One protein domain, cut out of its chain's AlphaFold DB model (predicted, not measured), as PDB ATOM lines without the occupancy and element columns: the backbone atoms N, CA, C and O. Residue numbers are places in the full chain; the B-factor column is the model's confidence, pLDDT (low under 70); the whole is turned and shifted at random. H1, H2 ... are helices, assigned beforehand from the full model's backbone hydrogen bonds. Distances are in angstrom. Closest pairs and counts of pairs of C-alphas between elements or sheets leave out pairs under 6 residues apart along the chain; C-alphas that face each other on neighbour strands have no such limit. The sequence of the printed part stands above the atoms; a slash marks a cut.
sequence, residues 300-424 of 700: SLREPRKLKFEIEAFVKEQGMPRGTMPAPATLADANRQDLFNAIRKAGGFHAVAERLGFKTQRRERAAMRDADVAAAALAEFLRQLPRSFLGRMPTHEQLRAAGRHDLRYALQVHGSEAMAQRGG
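What this domain is: This is residues 300 to 424 of the 700 residues of a protein of Coccomyxa subellipsoidea (strain C-169) (UniProt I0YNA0). Two small lobes of helices lie one after the other along the longest axis, joined by a thin bridge, residues 357 to 361, that leads into H5. H1 to H4 make the first lobe; in the second, H8 and H9 pack on H6, H5 and H7 pack on H8, and residues 384 to 389 stick out. The printed part has 125 residues with nine named helices, H1 to H9 in order, and no named strand; its class is all helix. It is loose, with a radius of gyration of the C-alphas of 17.1 A, and spans 52 by 26 by 20 A.

How they stand to each other: H1, residues 304 to 317, only just touches H3, residues 337 to 345, with 3 pairs of C-alphas within 8 A and with its residues 307 to 311 alone; the closest C-alphas, of Ile 311 and Leu 339, are 7.6 A apart. H2, residues 328 to 333, forms a hairpin with H3, at a shallow tilt of 17 degrees, opposite ways; the closest C-alphas, of Leu 331 and Phe 340, are 6.4 A apart. H4, residues 348 to 356, is close to H1 but not clearly touching: the closest C-alphas, of Lys 308 and Leu 356, are 6.4 A apart. H5, residues 362 to 367, touches the hub H8, residues 405 to 414, at Arg 365 and Asp 406, whose C-alphas, the closest, are 5.5 A apart. H6, residues 371 to 384, touches H8 at a steep tilt of 44 degrees, closest at C-alphas 374 and 410, 6.3 A. H9, residues 416 to 423, is about perpendicular to H6 at 81 degrees and touches it, closest at C-alphas 375 and 423, 4.9 A. H7, residues 398 to 401, touches H8 only at the corner, closest at C-alphas 399 and 408, 6.0 A. Every O i to N i+4 pair is within hydrogen-bond range in H1, H2, H3, H4, H6, H8 and H9; in H5 it is 1 of 2, and H7 is too short for such a pair.

Where its parts are: H1 begins at C-alpha 304, (257.533, 312.660, 373.129), and is 19.9 A long; H6 is 20.2 A and H8 14.3 A. H9 ends at C-alpha 423, (235.175, 281.964, 392.457).

The domain as a whole: The C-alphas farthest apart, of Ser 300 and Gln 421, are 52.3 A apart. The printed part has no cut, and the link from H6 to H7 is long, 13 residues. Residues 300 to 302, 361 to 367 and 389 to 391 have pLDDT under 70.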
ATOM      1  N   SER A 300     261.890 320.257 377.796       58.41
ATOM      2  CA  SER A 300     262.484 318.995 377.346       58.41
ATOM      3  C   SER A 300     261.559 317.777 377.559       58.41
ATOM      4  O   SER A 300     261.591 316.840 376.769       58.41
ATOM      5  N   LEU A 301     260.626 317.829 378.523       66.56
ATOM      6  CA  LEU A 301     259.530 316.854 378.676       66.56
ATOM      7  C   LEU A 301     258.319 317.086 377.739       66.56
ATOM      8  O   LEU A 301     257.362 316.313 377.789       66.56
ATOM      9  N   ARG A 302     258.312 318.120 376.878       67.75
ATOM     10  CA  ARG A 302     257.320 318.216 375.782       67.75
ATOM     11  C   ARG A 302     257.662 317.291 374.622       67.75
ATOM     12  O   ARG A 302     256.764 316.900 373.875       67.75
ATOM     13  N   GLU A 303     258.939 316.961 374.447       82.56
ATOM     14  CA  GLU A 303     259.362 316.037 373.407       82.56
ATOM     15  C   GLU A 303     258.878 314.621 373.733       82.56
ATOM     16  O   GLU A 303     259.224 314.076 374.787       82.56
ATOM     17  N   PRO A 304     258.118 313.965 372.836       85.88
ATOM     18  CA  PRO A 304     257.533 312.660 373.129       85.88
ATOM     19  C   PRO A 304     258.596 311.576 373.360       85.88
ATOM     20  O   PRO A 304     258.342 310.626 374.094       85.88
ATOM     21  N   ARG A 305     259.794 311.724 372.773       86.44
ATOM     22  CA  ARG A 305     260.921 310.795 372.960       86.44
ATOM     23  C   ARG A 305     261.494 310.870 374.377       86.44
ATOM     24  O   ARG A 305     261.606 309.839 375.034       86.44
ATOM     25  N   LYS A 306     261.800 312.076 374.866       86.38
ATOM     26  CA  LYS A 306     262.359 312.274 376.209       86.38
ATOM     27  C   LYS A 306     261.326 312.010 377.306       86.38
ATOM     28  O   LYS A 306     261.647 311.337 378.280       86.38
ATOM     29  N   LEU A 307     260.068 312.418 377.103       90.94
ATOM     30  CA  LEU A 307     258.968 312.057 378.004       90.94
ATOM     31  C   LEU A 307     258.799 310.534 378.119       90.94
ATOM     32  O   LEU A 307     258.601 310.027 379.218       90.94
ATOM     33  N   LYS A 308     258.914 309.794 377.006       93.06
ATOM     34  CA  LYS A 308     258.882 308.326 377.027       93.06
ATOM     35  C   LYS A 308     260.040 307.735 377.832       93.06
ATOM     36  O   LYS A 308     259.783 306.901 378.692       93.06
ATOM     37  N   PHE A 309     261.270 308.182 377.576       90.31
ATOM     38  CA  PHE A 309     262.466 307.695 378.271       90.31
ATOM     39  C   PHE A 309     262.375 307.892 379.792       90.31
ATOM     40  O   PHE A 309     262.634 306.965 380.552       90.31
ATOM     41  N   GLU A 310     261.932 309.068 380.240       90.75
ATOM     42  CA  GLU A 310     261.769 309.380 381.666       90.75
ATOM     43  C   GLU A 310     260.652 308.555 382.329       90.75
ATOM     44  O   GLU A 310     260.816 308.085 383.456       90.75
ATOM     45  N   ILE A 311     259.539 308.307 381.626       92.75
ATOM     46  CA  ILE A 311     258.488 307.398 382.113       92.75
ATOM     47  C   ILE A 311     259.011 305.951 382.180       92.75
ATOM     48  O   ILE A 311     258.718 305.251 383.146       92.75
ATOM     49  N   GLU A 312     259.798 305.490 381.203       92.12
ATOM     50  CA  GLU A 312     260.412 304.150 381.223       92.12
ATOM     51  C   GLU A 312     261.445 303.995 382.348       92.12
ATOM     52  O   GLU A 312     261.472 302.950 383.004       92.12
ATOM     53  N   ALA A 313     262.247 305.031 382.613       88.25
ATOM     54  CA  ALA A 313     263.179 305.076 383.737       88.25
ATOM     55  C   ALA A 313     262.437 304.983 385.079       88.25
ATOM     56  O   ALA A 313     262.747 304.103 385.881       88.25
ATOM     57  N   PHE A 314     261.393 305.795 385.273       92.44
ATOM     58  CA  PHE A 314     260.555 305.762 386.475       92.44
ATOM     59  C   PHE A 314     259.838 304.412 386.667       92.44
ATOM     60  O   PHE A 314     259.793 303.867 387.766       92.44
ATOM     61  N   VAL A 315     259.307 303.819 385.590       93.06
ATOM     62  CA  VAL A 315     258.684 302.481 385.624       93.06
ATOM     63  C   VAL A 315     259.695 301.406 386.035       93.06
ATOM     64  O   VAL A 315     259.346 300.519 386.811       93.06
ATOM     65  N   LYS A 316     260.942 301.490 385.555       90.31
ATOM     66  CA  LYS A 316     262.032 300.577 385.938       90.31
ATOM     67  C   LYS A 316     262.436 300.753 387.406       90.31
ATOM     68  O   LYS A 316     262.632 299.753 388.087       90.31
ATOM     69  N   GLU A 317     262.564 301.993 387.869       87.38
ATOM     70  CA  GLU A 317     262.931 302.357 389.245       87.38
ATOM     71  C   GLU A 317     261.897 301.858 390.265       87.38
ATOM     72  O   GLU A 317     262.253 301.231 391.256       87.38
ATOM     73  N   GLN A 318     260.609 302.038 389.970       88.06
ATOM     74  CA  GLN A 318     259.492 301.608 390.820       88.06
ATOM     75  C   GLN A 318     259.132 300.112 390.675       88.06
ATOM     76  O   GLN A 318     258.057 299.692 391.101       88.06
ATOM     77  N   GLY A 319     259.967 299.305 390.005       86.50
ATOM     78  CA  GLY A 319     259.725 297.867 389.802       86.50
ATOM     79  C   GLY A 319     258.460 297.522 388.998       86.50
ATOM     80  O   GLY A 319     258.003 296.378 389.018       86.50
ATOM     81  N   MET A 320     257.868 298.488 388.289       87.06
ATOM     82  CA  MET A 320     256.604 298.305 387.577       87.06
ATOM     83  C   MET A 320     256.788 297.514 386.265       87.06
ATOM     84  O   MET A 320     257.838 297.599 385.619       87.06
ATOM     85  N   PRO A 321     255.761 296.775 385.790       84.62
ATOM     86  CA  PRO A 321     255.859 296.025 384.541       84.62
ATOM     87  C   PRO A 321     256.145 296.956 383.353       84.62
ATOM     88  O   PRO A 321     255.409 297.919 383.115       84.62
ATOM     89  N   ARG A 322     257.204 296.663 382.584       85.56
ATOM     90  CA  ARG A 322     257.648 297.498 381.451       85.56
ATOM     91  C   ARG A 322     256.500 297.799 380.485       85.56
ATOM     92  O   ARG A 322     255.741 296.910 380.102       85.56
ATOM     93  N   GLY A 323     256.395 299.060 380.069       87.94
ATOM     94  CA  GLY A 323     255.309 299.526 379.206       87.94
ATOM     95  C   GLY A 323     253.967 299.725 379.923       87.94
ATOM     96  O   GLY A 323     252.959 299.910 379.247       87.94
ATOM     97  N   THR A 324     253.915 299.724 381.256       89.25
ATOM     98  CA  THR A 324     252.733 300.171 382.021       89.25
ATOM     99  C   THR A 324     252.804 301.676 382.263       89.25
ATOM    100  O   THR A 324     253.861 302.196 382.601       89.25
ATOM    101  N   MET A 325     251.689 302.389 382.096       92.00
ATOM    102  CA  MET A 325     251.610 303.818 382.412       92.00
ATOM    103  C   MET A 325     251.477 304.016 383.937       92.00
ATOM    104  O   MET A 325     250.522 303.473 384.504       92.00
ATOM    105  N   PRO A 326     252.350 304.805 384.596       93.06
ATOM    106  CA  PRO A 326     252.223 305.127 386.017       93.06
ATOM    107  C   PRO A 326     250.880 305.773 386.369       93.06
ATOM    108  O   PRO A 326     250.329 306.569 385.598       93.06
ATOM    109  N   ALA A 327     250.364 305.462 387.558       88.69
ATOM    110  CA  ALA A 327     249.160 306.100 388.072       88.69
ATOM    111  C   ALA A 327     249.451 307.537 388.560       88.69
ATOM    112  O   ALA A 327     250.555 307.818 389.031       88.69
ATOM    113  N   PRO A 328     248.455 308.447 388.522       88.50
ATOM    114  CA  PRO A 328     248.579 309.795 389.077       88.50
ATOM    115  C   PRO A 328     249.041 309.842 390.538       88.50
ATOM    116  O   PRO A 328     249.819 310.721 390.881       88.50
ATOM    117  N   ALA A 329     248.570 308.900 391.368       83.75
ATOM    118  CA  ALA A 329     248.975 308.778 392.768       83.75
ATOM    119  C   ALA A 329     250.463 308.422 392.873       83.75
ATOM    120  O   ALA A 329     251.224 309.210 393.404       83.75
ATOM    121  N   THR A 330     250.908 307.348 392.212       86.50
ATOM    122  CA  THR A 330     252.311 306.896 392.223       86.50
ATOM    123  C   THR A 330     253.310 307.980 391.797       86.50
ATOM    124  O   THR A 330     254.405 308.050 392.340       86.50
ATOM    125  N   LEU A 331     252.947 308.852 390.845       88.94
ATOM    126  CA  LEU A 331     253.785 310.003 390.477       88.94
ATOM    127  C   LEU A 331     253.810 311.098 391.554       88.94
ATOM    128  O   LEU A 331     254.836 311.753 391.711       88.94
ATOM    129  N   ALA A 332     252.706 311.317 392.269       81.56
ATOM    130  CA  ALA A 332     252.640 312.270 393.375       81.56
ATOM    131  C   ALA A 332     253.373 311.743 394.621       81.56
ATOM    132  O   ALA A 332     254.154 312.482 395.213       81.56
ATOM    133  N   ASP A 333     253.186 310.463 394.956       80.38
ATOM    134  CA  ASP A 333     253.824 309.777 396.086       80.38
ATOM    135  C   ASP A 333     255.356 309.751 395.923       80.38
ATOM    136  O   ASP A 333     256.092 310.008 396.872       80.38
ATOM    137  N   ALA A 334     255.847 309.548 394.694       79.94
ATOM    138  CA  ALA A 334     257.269 309.641 394.351       79.94
ATOM    139  C   ALA A 334     257.759 311.080 394.054       79.94
ATOM    140  O   ALA A 334     258.845 311.265 393.505       79.94
ATOM    141  N   ASN A 335     256.950 312.107 394.344       79.38
ATOM    142  CA  ASN A 335     257.241 313.531 394.116       79.38
ATOM    143  C   ASN A 335     257.636 313.909 392.660       79.38
ATOM    144  O   ASN A 335     258.166 314.993 392.399       79.38
ATOM    145  N   ARG A 336     257.325 313.063 391.665       86.38
ATOM    146  CA  ARG A 336     257.525 313.304 390.218       86.38
ATOM    147  C   ARG A 336     256.385 314.137 389.621       86.38
ATOM    148  O   ARG A 336     255.745 313.800 388.615       86.38
ATOM    149  N   GLN A 337     256.146 315.285 390.250       80.69
ATOM    150  CA  GLN A 337     255.151 316.271 389.827       80.69
ATOM    151  C   GLN A 337     255.525 316.939 388.485       80.69
ATOM    152  O   GLN A 337     254.675 317.538 387.815       80.69
ATOM    153  N   ASP A 338     256.785 316.806 388.062       81.94
ATOM    154  CA  ASP A 338     257.287 317.153 386.733       81.94
ATOM    155  C   ASP A 338     256.611 316.309 385.638       81.94
ATOM    156  O   ASP A 338     255.959 316.859 384.739       81.94
ATOM    157  N   LEU A 339     256.673 314.979 385.772       88.44
ATOM    158  CA  LEU A 339     256.067 314.021 384.849       88.44
ATOM    159  C   LEU A 339     254.546 314.149 384.839       88.44
ATOM    160  O   LEU A 339     253.954 314.238 383.762       88.44
ATOM    161  N   PHE A 340     253.911 314.253 386.012       89.31
ATOM    162  CA  PHE A 340     252.462 314.470 386.116       89.31
ATOM    163  C   PHE A 340     252.006 315.681 385.278       89.31
ATOM    164  O   PHE A 340     251.062 315.594 384.483       89.31
ATOM    165  N   ASN A 341     252.701 316.814 385.409       86.38
ATOM    166  CA  ASN A 341     252.366 318.039 384.686       86.38
ATOM    167  C   ASN A 341     252.689 317.964 383.188       86.38
ATOM    168  O   ASN A 341     251.925 318.516 382.387       86.38
ATOM    169  N   ALA A 342     253.775 317.293 382.798       89.06
ATOM    170  CA  ALA A 342     254.108 317.050 381.395       89.06
ATOM    171  C   ALA A 342     253.037 316.179 380.718       89.06
ATOM    172  O   ALA A 342     252.467 316.581 379.701       89.06
ATOM    173  N   ILE A 343     252.667 315.057 381.345       91.25
ATOM    174  CA  ILE A 343     251.606 314.151 380.889       91.25
ATOM    175  C   ILE A 343     250.269 314.898 380.771       91.25
ATOM    176  O   ILE A 343     249.586 314.786 379.752       91.25
ATOM    177  N   ARG A 344     249.902 315.716 381.771       90.31
ATOM    178  CA  ARG A 344     248.665 316.516 381.738       90.31
ATOM    179  C   ARG A 344     248.645 317.515 380.575       90.31
ATOM    180  O   ARG A 344     247.622 317.636 379.908       90.31
ATOM    181  N   LYS A 345     249.762 318.203 380.307       85.62
ATOM    182  CA  LYS A 345     249.894 319.156 379.185       85.62
ATOM    183  C   LYS A 345     249.918 318.468 377.816       85.62
ATOM    184  O   LYS A 345     249.450 319.055 376.848       85.62
ATOM    185  N   ALA A 346     250.417 317.237 377.733       86.88
ATOM    186  CA  ALA A 346     250.505 316.455 376.498       86.88
ATOM    187  C   ALA A 346     249.196 315.728 376.100       86.88
ATOM    188  O   ALA A 346     249.216 314.895 375.194       86.88
ATOM    189  N   GLY A 347     248.065 316.037 376.752       87.06
ATOM    190  CA  GLY A 347     246.743 315.448 376.476       87.06
ATOM    191  C   GLY A 347     246.214 314.510 377.570       87.06
ATOM    192  O   GLY A 347     245.126 313.956 377.436       87.06
ATOM    193  N   GLY A 348     246.954 314.341 378.669       89.31
ATOM    194  CA  GLY A 348     246.566 313.501 379.799       89.31
ATOM    195  C   GLY A 348     246.971 312.031 379.653       89.31
ATOM    196  O   GLY A 348     247.370 311.557 378.592       89.31
ATOM    197  N   PHE A 349     246.853 311.295 380.761       90.38
ATOM    198  CA  PHE A 349     247.415 309.951 380.932       90.38
ATOM    199  C   PHE A 349     247.012 308.943 379.848       90.38
ATOM    200  O   PHE A 349     247.847 308.145 379.442       90.38
ATOM    201  N   HIS A 350     245.769 308.980 379.352       87.12
ATOM    202  CA  HIS A 350     245.331 308.062 378.294       87.12
ATOM    203  C   HIS A 350     245.950 308.403 376.935       87.12
ATOM    204  O   HIS A 350     246.547 307.534 376.310       87.12
ATOM    205  N   ALA A 351     245.843 309.662 376.498       88.50
ATOM    206  CA  ALA A 351     246.357 310.102 375.202       88.50
ATOM    207  C   ALA A 351     247.883 309.949 375.117       88.50
ATOM    208  O   ALA A 351     248.411 309.535 374.088       88.50
ATOM    209  N   VAL A 352     248.595 310.226 376.214       92.69
ATOM    210  CA  VAL A 352     250.050 310.033 376.299       92.69
ATOM    211  C   VAL A 352     250.421 308.550 376.294       92.69
ATOM    212  O   VAL A 352     251.326 308.166 375.559       92.69
ATOM    213  N   ALA A 353     249.710 307.706 377.048       92.31
ATOM    214  CA  ALA A 353     249.955 306.265 377.037       92.31
ATOM    215  C   ALA A 353     249.750 305.669 375.635       92.31
ATOM    216  O   ALA A 353     250.629 304.981 375.128       92.31
ATOM    217  N   GLU A 354     248.647 306.012 374.971       90.06
ATOM    218  CA  GLU A 354     248.337 305.584 373.604       90.06
ATOM    219  C   GLU A 354     249.382 306.077 372.587       90.06
ATOM    220  O   GLU A 354     249.902 305.284 371.805       90.06
ATOM    221  N   ARG A 355     249.774 307.357 372.658       92.19
ATOM    222  CA  ARG A 355     250.775 307.964 371.763       92.19
ATOM    223  C   ARG A 355     252.192 307.405 371.939       92.19
ATOM    224  O   ARG A 355     252.963 307.418 370.983       92.19
ATOM    225  N   LEU A 356     252.562 306.973 373.146       92.88
ATOM    226  CA  LEU A 356     253.915 306.486 373.462       92.88
ATOM    227  C   LEU A 356     254.020 304.947 373.529       92.88
ATOM    228  O   LEU A 356     255.134 304.413 373.567       92.88
ATOM    229  N   GLY A 357     252.886 304.238 373.496       90.94
ATOM    230  CA  GLY A 357     252.801 302.774 373.504       90.94
ATOM    231  C   GLY A 357     252.697 302.126 374.892       90.94
ATOM    232  O   GLY A 357     252.983 300.936 375.019       90.94
ATOM    233  N   PHE A 358     252.300 302.869 375.930       90.38
ATOM    234  CA  PHE A 358     252.065 302.323 377.270       90.38
ATOM    235  C   PHE A 358     250.639 301.775 377.436       90.38
ATOM    236  O   PHE A 358     249.660 302.310 376.914       90.38
ATOM    237  N   LYS A 359     250.500 300.728 378.249       84.88
ATOM    238  CA  LYS A 359     249.217 300.168 378.685       84.88
ATOM    239  C   LYS A 359     248.683 300.973 379.870       84.88
ATOM    240  O   LYS A 359     249.369 301.142 380.876       84.88
ATOM    241  N   THR A 360     247.442 301.449 379.778       81.62
ATOM    242  CA  THR A 360     246.756 302.087 380.910       81.62
ATOM    243  C   THR A 360     246.136 301.030 381.826       81.62
ATOM    244  O   THR A 360     245.366 300.184 381.367       81.62
ATOM    245  N   GLN A 361     246.373 301.137 383.138       68.81
ATOM    246  CA  GLN A 361     245.761 300.265 384.161       68.81
ATOM    247  C   GLN A 361     244.216 300.247 384.089       68.81
ATOM    248  O   GLN A 361     243.555 299.291 384.479       68.81
ATOM    249  N   ARG A 362     243.588 301.289 383.516       63.12
ATOM    250  CA  ARG A 362     242.127 301.356 383.342       63.12
ATOM    251  C   ARG A 362     241.564 300.280 382.396       63.12
ATOM    252  O   ARG A 362     240.377 299.980 382.519       63.12
ATOM    253  N   ARG A 363     242.367 299.680 381.500       55.69
ATOM    254  CA  ARG A 363     241.905 298.558 380.652       55.69
ATOM    255  C   ARG A 363     241.515 297.329 381.477       55.69
ATOM    256  O   ARG A 363     240.556 296.655 381.117       55.69
ATOM    257  N   GLU A 364     242.158 297.098 382.619       57.12
ATOM    258  CA  GLU A 364     241.808 295.996 383.524       57.12
ATOM    259  C   GLU A 364     240.391 296.173 384.081       57.12
ATOM    260  O   GLU A 364     239.598 295.243 384.028       57.12
ATOM    261  N   ARG A 365     239.984 297.394 384.466       62.25
ATOM    262  CA  ARG A 365     238.594 297.667 384.900       62.25
ATOM    263  C   ARG A 365     237.535 297.417 383.822       62.25
ATOM    264  O   ARG A 365     236.371 297.242 384.168       62.25
ATOM    265  N   ALA A 366     237.903 297.451 382.540       65.69
ATOM    266  CA  ALA A 366     236.994 297.079 381.458       65.69
ATOM    267  C   ALA A 366     236.862 295.552 381.351       65.69
ATOM    268  O   ALA A 366     235.746 295.067 381.203       65.69
ATOM    269  N   ALA A 367     237.963 294.809 381.514       67.81
ATOM    270  CA  ALA A 367     237.944 293.348 381.603       67.81
ATOM    271  C   ALA A 367     237.186 292.850 382.851       67.81
ATOM    272  O   ALA A 367     236.382 291.933 382.747       67.81
ATOM    273  N   MET A 368     237.323 293.529 383.999       77.19
ATOM    274  CA  MET A 368     236.573 293.227 385.233       77.19
ATOM    275  C   MET A 368     235.056 293.503 385.149       77.19
ATOM    276  O   MET A 368     234.337 293.288 386.126       77.19
ATOM    277  N   ARG A 369     234.536 293.988 384.009       79.81
ATOM    278  CA  ARG A 369     233.085 293.987 383.748       79.81
ATOM    279  C   ARG A 369     232.551 292.602 383.401       79.81
ATOM    280  O   ARG A 369     231.351 292.399 383.521       79.81
ATOM    281  N   ASP A 370     233.411 291.678 382.991       85.50
ATOM    282  CA  ASP A 370     233.064 290.268 382.904       85.50
ATOM    283  C   ASP A 370     233.207 289.638 384.300       85.50
ATOM    284  O   ASP A 370     234.239 289.785 384.962       85.50
ATOM    285  N   ALA A 371     232.144 288.986 384.769       83.25
ATOM    286  CA  ALA A 371     232.091 288.383 386.094       83.25
ATOM    287  C   ALA A 371     233.015 287.159 386.219       83.25
ATOM    288  O   ALA A 371     233.528 286.902 387.308       83.25
ATOM    289  N   ASP A 372     233.270 286.435 385.126       84.06
ATOM    290  CA  ASP A 372     234.101 285.226 385.150       84.06
ATOM    291  C   ASP A 372     235.594 285.578 385.129       84.06
ATOM    292  O   ASP A 372     236.381 285.029 385.904       84.06
ATOM    293  N   VAL A 373     235.976 286.595 384.346       86.62
ATOM    294  CA  VAL A 373     237.330 287.181 384.381       86.62
ATOM    295  C   VAL A 373     237.625 287.781 385.758       86.62
ATOM    296  O   VAL A 373     238.709 287.573 386.310       86.62
ATOM    297  N   ALA A 374     236.655 288.488 386.342       86.56
ATOM    298  CA  ALA A 374     236.796 289.055 387.675       86.56
ATOM    299  C   ALA A 374     236.919 287.977 388.765       86.56
ATOM    300  O   ALA A 374     237.762 288.108 389.656       86.56
ATOM    301  N   ALA A 375     236.116 286.909 388.704       85.50
ATOM    302  CA  ALA A 375     236.188 285.798 389.651       85.50
ATOM    303  C   ALA A 375     237.540 285.067 389.573       85.50
ATOM    304  O   ALA A 375     238.147 284.802 390.611       85.50
ATOM    305  N   ALA A 376     238.060 284.826 388.364       85.31
ATOM    306  CA  ALA A 376     239.383 284.232 388.164       85.31
ATOM    307  C   ALA A 376     240.519 285.124 388.705       85.31
ATOM    308  O   ALA A 376     241.420 284.636 389.387       85.31
ATOM    309  N   ALA A 377     240.461 286.439 388.469       85.94
ATOM    310  CA  ALA A 377     241.459 287.379 388.981       85.94
ATOM    311  C   ALA A 377     241.420 287.518 390.517       85.94
ATOM    312  O   ALA A 377     242.468 287.653 391.153       85.94
ATOM    313  N   LEU A 378     240.229 287.449 391.122       87.62
ATOM    314  CA  LEU A 378     240.061 287.410 392.577       87.62
ATOM    315  C   LEU A 378     240.589 286.095 393.171       87.62
ATOM    316  O   LEU A 378     241.222 286.113 394.227       87.62
ATOM    317  N   ALA A 379     240.365 284.972 392.483       84.31
ATOM    318  CA  ALA A 379     240.884 283.670 392.882       84.31
ATOM    319  C   ALA A 379     242.415 283.631 392.873       84.31
ATOM    320  O   ALA A 379     243.016 283.134 393.822       84.31
ATOM    321  N   GLU A 380     243.047 284.197 391.843       85.50
ATOM    322  CA  GLU A 380     244.505 284.301 391.757       85.50
ATOM    323  C   GLU A 380     245.079 285.207 392.859       85.50
ATOM    324  O   GLU A 380     246.023 284.824 393.545       85.50
ATOM    325  N   PHE A 381     244.447 286.354 393.133       87.31
ATOM    326  CA  PHE A 381     244.831 287.206 394.263       87.31
ATOM    327  C   PHE A 381     244.743 286.471 395.616       87.31
ATOM    328  O   PHE A 381     245.637 286.594 396.450       87.31
ATOM    329  N   LEU A 382     243.713 285.642 395.821       86.19
ATOM    330  CA  LEU A 382     243.574 284.814 397.024       86.19
ATOM    331  C   LEU A 382     244.644 283.714 397.150       86.19
ATOM    332  O   LEU A 382     244.947 283.315 398.272       86.19
ATOM    333  N   ARG A 383     245.247 283.242 396.047       83.31
ATOM    334  CA  ARG A 383     246.389 282.299 396.087       83.31
ATOM    335  C   ARG A 383     247.689 282.956 396.550       83.31
ATOM    336  O   ARG A 383     248.563 282.257 397.055       83.31
ATOM    337  N   GLN A 384     247.811 284.271 396.368       82.88
ATOM    338  CA  GLN A 384     248.992 285.062 396.729       82.88
ATOM    339  C   GLN A 384     248.972 285.514 398.202       82.88
ATOM    340  O   GLN A 384     249.989 285.961 398.725       82.88
ATOM    341  N   LEU A 385     247.832 285.372 398.889       81.38
ATOM    342  CA  LEU A 385     247.693 285.654 400.318       81.38
ATOM    343  C   LEU A 385     248.068 284.438 401.189       81.38
ATOM    344  O   LEU A 385     247.913 283.289 400.763       81.38
ATOM    345  N   PRO A 386     248.535 284.654 402.438       80.00
ATOM    346  CA  PRO A 386     248.892 283.562 403.336       80.00
ATOM    347  C   PRO A 386     247.692 282.659 403.653       80.00
ATOM    348  O   PRO A 386     246.539 283.096 403.686       80.00
ATOM    349  N   ARG A 387     247.972 281.375 403.930       73.31
ATOM    350  CA  ARG A 387     246.963 280.297 404.028       73.31
ATOM    351  C   ARG A 387     245.827 280.557 405.030       73.31
ATOM    352  O   ARG A 387     244.760 279.972 404.881       73.31
ATOM    353  N   SER A 388     246.029 281.443 406.003       72.81
ATOM    354  CA  SER A 388     245.017 281.919 406.958       72.81
ATOM    355  C   SER A 388     243.815 282.632 406.316       72.81
ATOM    356  O   SER A 388     242.761 282.716 406.949       72.81
ATOM    357  N   PHE A 389     243.940 283.119 405.076       66.81
ATOM    358  CA  PHE A 389     242.864 283.791 404.332       66.81
ATOM    359  C   PHE A 389     242.180 282.904 403.279       66.81
ATOM    360  O   PHE A 389     241.171 283.315 402.700       66.81
ATOM    361  N   LEU A 390     242.674 281.682 403.038       66.12
ATOM    362  CA  LEU A 390     242.091 280.785 402.039       66.12
ATOM    363  C   LEU A 390     240.631 280.455 402.381       66.12
ATOM    364  O   LEU A 390     240.314 279.969 403.464       66.12
ATOM    365  N   GLY A 391     239.736 280.721 401.427       68.75
ATOM    366  CA  GLY A 391     238.303 280.462 401.561       68.75
ATOM    367  C   GLY A 391     237.485 281.572 402.231       68.75
ATOM    368  O   GLY A 391     236.271 281.404 402.328       68.75
ATOM    369  N   ARG A 392     238.089 282.698 402.648       79.44
ATOM    370  CA  ARG A 392     237.359 283.900 403.098       79.44
ATOM    371  C   ARG A 392     237.420 285.011 402.052       79.44
ATOM    372  O   ARG A 392     238.455 285.256 401.444       79.44
ATOM    373  N   MET A 393     236.304 285.714 401.883       82.88
ATOM    374  CA  MET A 393     236.198 286.844 400.963       82.88
ATOM    375  C   MET A 393     237.026 288.058 401.445       82.88
ATOM    376  O   MET A 393     236.842 288.462 402.597       82.88
ATOM    377  N   PRO A 394     237.884 288.678 400.606       87.44
ATOM    378  CA  PRO A 394     238.634 289.878 400.984       87.44
ATOM    379  C   PRO A 394     237.730 291.082 401.266       87.44
ATOM    380  O   PRO A 394     236.735 291.306 400.571       87.44
ATOM    381  N   THR A 395     238.102 291.914 402.240       87.44
ATOM    382  CA  THR A 395     237.408 293.185 402.497       87.44
ATOM    383  C   THR A 395     237.832 294.272 401.500       87.44
ATOM    384  O   THR A 395     238.928 294.251 400.932       87.44
ATOM    385  N   HIS A 396     236.988 295.294 401.313       86.12
ATOM    386  CA  HIS A 396     237.326 296.466 400.487       86.12
ATOM    387  C   HIS A 396     238.560 297.243 400.975       86.12
ATOM    388  O   HIS A 396     239.131 298.023 400.209       86.12
ATOM    389  N   GLU A 397     238.939 297.072 402.240       81.19
ATOM    390  CA  GLU A 397     240.123 297.672 402.846       81.19
ATOM    391  C   GLU A 397     241.380 296.855 402.538       81.19
ATOM    392  O   GLU A 397     242.356 297.423 402.059       81.19
ATOM    393  N   GLN A 398     241.320 295.525 402.651       83.50
ATOM    394  CA  GLN A 398     242.405 294.626 402.234       83.50
ATOM    395  C   GLN A 398     242.738 294.792 400.742       83.50
ATOM    396  O   GLN A 398     243.903 294.930 400.373       83.50
ATOM    397  N   LEU A 399     241.718 294.894 399.880       85.62
ATOM    398  CA  LEU A 399     241.906 295.182 398.451       85.62
ATOM    399  C   LEU A 399     242.448 296.595 398.177       85.62
ATOM    400  O   LEU A 399     243.045 296.827 397.127       85.62
ATOM    401  N   ARG A 400     242.247 297.551 399.096       81.00
ATOM    402  CA  ARG A 400     242.836 298.896 399.007       81.00
ATOM    403  C   ARG A 400     244.308 298.874 399.424       81.00
ATOM    404  O   ARG A 400     245.119 299.442 398.706       81.00
ATOM    405  N   ALA A 401     244.633 298.208 400.531       74.25
ATOM    406  CA  ALA A 401     246.001 298.054 401.026       74.25
ATOM    407  C   ALA A 401     246.894 297.311 400.017       74.25
ATOM    408  O   ALA A 401     248.024 297.717 399.783       74.25
ATOM    409  N   ALA A 402     246.356 296.294 399.336       78.12
ATOM    410  CA  ALA A 402     247.050 295.571 398.269       78.12
ATOM    411  C   ALA A 402     247.051 296.288 396.896       78.12
ATOM    412  O   ALA A 402     247.405 295.679 395.888       78.12
ATOM    413  N   GLY A 403     246.569 297.534 396.798       76.50
ATOM    414  CA  GLY A 403     246.502 298.300 395.541       76.50
ATOM    415  C   GLY A 403     245.522 297.770 394.475       76.50
ATOM    416  O   GLY A 403     245.364 298.392 393.420       76.50
ATOM    417  N   ARG A 404     244.806 296.663 394.732       85.81
ATOM    418  CA  ARG A 404     243.861 295.997 393.809       85.81
ATOM    419  C   ARG A 404     242.502 296.703 393.731       85.81
ATOM    420  O   ARG A 404     241.429 296.159 394.018       85.81
ATOM    421  N   HIS A 405     242.545 297.962 393.298       81.06
ATOM    422  CA  HIS A 405     241.367 298.795 393.040       81.06
ATOM    423  C   HIS A 405     240.476 298.267 391.900       81.06
ATOM    424  O   HIS A 405     239.309 298.648 391.811       81.06
ATOM    425  N   ASP A 406     241.026 297.427 391.025       81.62
ATOM    426  CA  ASP A 406     240.331 296.681 389.975       81.62
ATOM    427  C   ASP A 406     239.366 295.641 390.568       81.62
ATOM    428  O   ASP A 406     238.171 295.680 390.271       81.62
ATOM    429  N   LEU A 407     239.849 294.796 391.485       86.44
ATOM    430  CA  LEU A 407     239.043 293.782 392.168       86.44
ATOM    431  C   LEU A 407     238.002 294.426 393.086       86.44
ATOM    432  O   LEU A 407     236.843 294.020 393.085       86.44
ATOM    433  N   ARG A 408     238.366 295.499 393.804       88.81
ATOM    434  CA  ARG A 408     237.401 296.280 394.600       88.81
ATOM    435  C   ARG A 408     236.258 296.836 393.736       88.81
ATOM    436  O   ARG A 408     235.114 296.836 394.180       88.81
ATOM    437  N   TYR A 409     236.551 297.314 392.526       85.38
ATOM    438  CA  TYR A 409     235.515 297.764 391.591       85.38
ATOM    439  C   TYR A 409     234.653 296.591 391.103       85.38
ATOM    440  O   TYR A 409     233.432 296.722 391.064       85.38
ATOM    441  N   ALA A 410     235.256 295.434 390.815       86.69
ATOM    442  CA  ALA A 410     234.523 294.230 390.429       86.69
ATOM    443  C   ALA A 410     233.531 293.769 391.512       86.69
ATOM    444  O   ALA A 410     232.375 293.494 391.198       86.69
ATOM    445  N   LEU A 411     233.939 293.772 392.790       89.00
ATOM    446  CA  LEU A 411     233.046 293.457 393.916       89.00
ATOM    447  C   LEU A 411     231.882 294.445 394.047       89.00
ATOM    448  O   LEU A 411     230.779 294.044 394.411       89.00
ATOM    449  N   GLN A 412     232.108 295.724 393.734       88.38
ATOM    450  CA  GLN A 412     231.064 296.748 393.757       88.38
ATOM    451  C   GLN A 412     230.076 296.621 392.580       88.38
ATOM    452  O   GLN A 412     228.920 297.008 392.726       88.38
ATOM    453  N   VAL A 413     230.516 296.105 391.426       88.12
ATOM    454  CA  VAL A 413     229.675 295.928 390.226       88.12
ATOM    455  C   VAL A 413     228.888 294.618 390.265       88.12
ATOM    456  O   VAL A 413     227.689 294.629 390.002       88.12
ATOM    457  N   HIS A 414     229.545 293.502 390.593       88.88
ATOM    458  CA  HIS A 414     228.947 292.160 390.542       88.88
ATOM    459  C   HIS A 414     228.367 291.694 391.882       88.88
ATOM    460  O   HIS A 414     227.601 290.734 391.920       88.88
ATOM    461  N   GLY A 415     228.719 292.362 392.982       88.88
ATOM    462  CA  GLY A 415     228.390 291.936 394.339       88.88
ATOM    463  C   GLY A 415     229.345 290.859 394.863       88.88
ATOM    464  O   GLY A 415     229.825 289.994 394.130       88.88
ATOM    465  N   SER A 416     229.621 290.890 396.168       86.25
ATOM    466  CA  SER A 416     230.513 289.921 396.817       86.25
ATOM    467  C   SER A 416     229.973 288.488 396.773       86.25
ATOM    468  O   SER A 416     230.747 287.552 396.612       86.25
ATOM    469  N   GLU A 417     228.656 288.306 396.866       82.25
ATOM    470  CA  GLU A 417     228.024 286.984 396.845       82.25
ATOM    471  C   GLU A 417     228.172 286.275 395.491       82.25
ATOM    472  O   GLU A 417     228.678 285.154 395.446       82.25
ATOM    473  N   ALA A 418     227.828 286.935 394.381       83.56
ATOM    474  CA  ALA A 418     227.971 286.349 393.044       83.56
ATOM    475  C   ALA A 418     229.442 286.043 392.704       83.56
ATOM    476  O   ALA A 418     229.748 285.009 392.112       83.56
ATOM    477  N   MET A 419     230.360 286.916 393.131       86.25
ATOM    478  CA  MET A 419     231.806 286.736 392.966       86.25
ATOM    479  C   MET A 419     232.352 285.557 393.782       86.25
ATOM    480  O   MET A 419     233.192 284.809 393.287       86.25
ATOM    481  N   ALA A 420     231.863 285.352 395.007       83.62
ATOM    482  CA  ALA A 420     232.245 284.211 395.835       83.62
ATOM    483  C   ALA A 420     231.691 282.886 395.281       83.62
ATOM    484  O   ALA A 420     232.427 281.902 395.220       83.62
ATOM    485  N   GLN A 421     230.439 282.875 394.802       83.25
ATOM    486  CA  GLN A 421     229.831 281.709 394.150       83.25
ATOM    487  C   GLN A 421     230.584 281.308 392.868       83.25
ATOM    488  O   GLN A 421     230.896 280.131 392.698       83.25
ATOM    489  N   ARG A 422     230.932 282.268 391.997       83.31
ATOM    490  CA  ARG A 422     231.712 282.010 390.766       83.31
ATOM    491  C   ARG A 422     233.175 281.650 391.039       83.31
ATOM    492  O   ARG A 422     233.739 280.829 390.327       83.31
ATOM    493  N   GLY A 423     233.788 282.242 392.066       77.12
ATOM    494  CA  GLY A 423     235.175 281.964 392.457       77.12
ATOM    495  C   GLY A 423     235.374 280.680 393.272       77.12
ATOM    496  O   GLY A 423     236.511 280.246 393.439       77.12
ATOM    497  N   GLY A 424     234.300 280.067 393.784       76.75
ATOM    498  CA  GLY A 424     234.379 278.882 394.646       76.75
ATOM    499  C   GLY A 424     234.817 279.180 396.088       76.75
ATOM    500  O   GLY A 424     235.435 278.330 396.728       76.75
TER     501      GLY A 424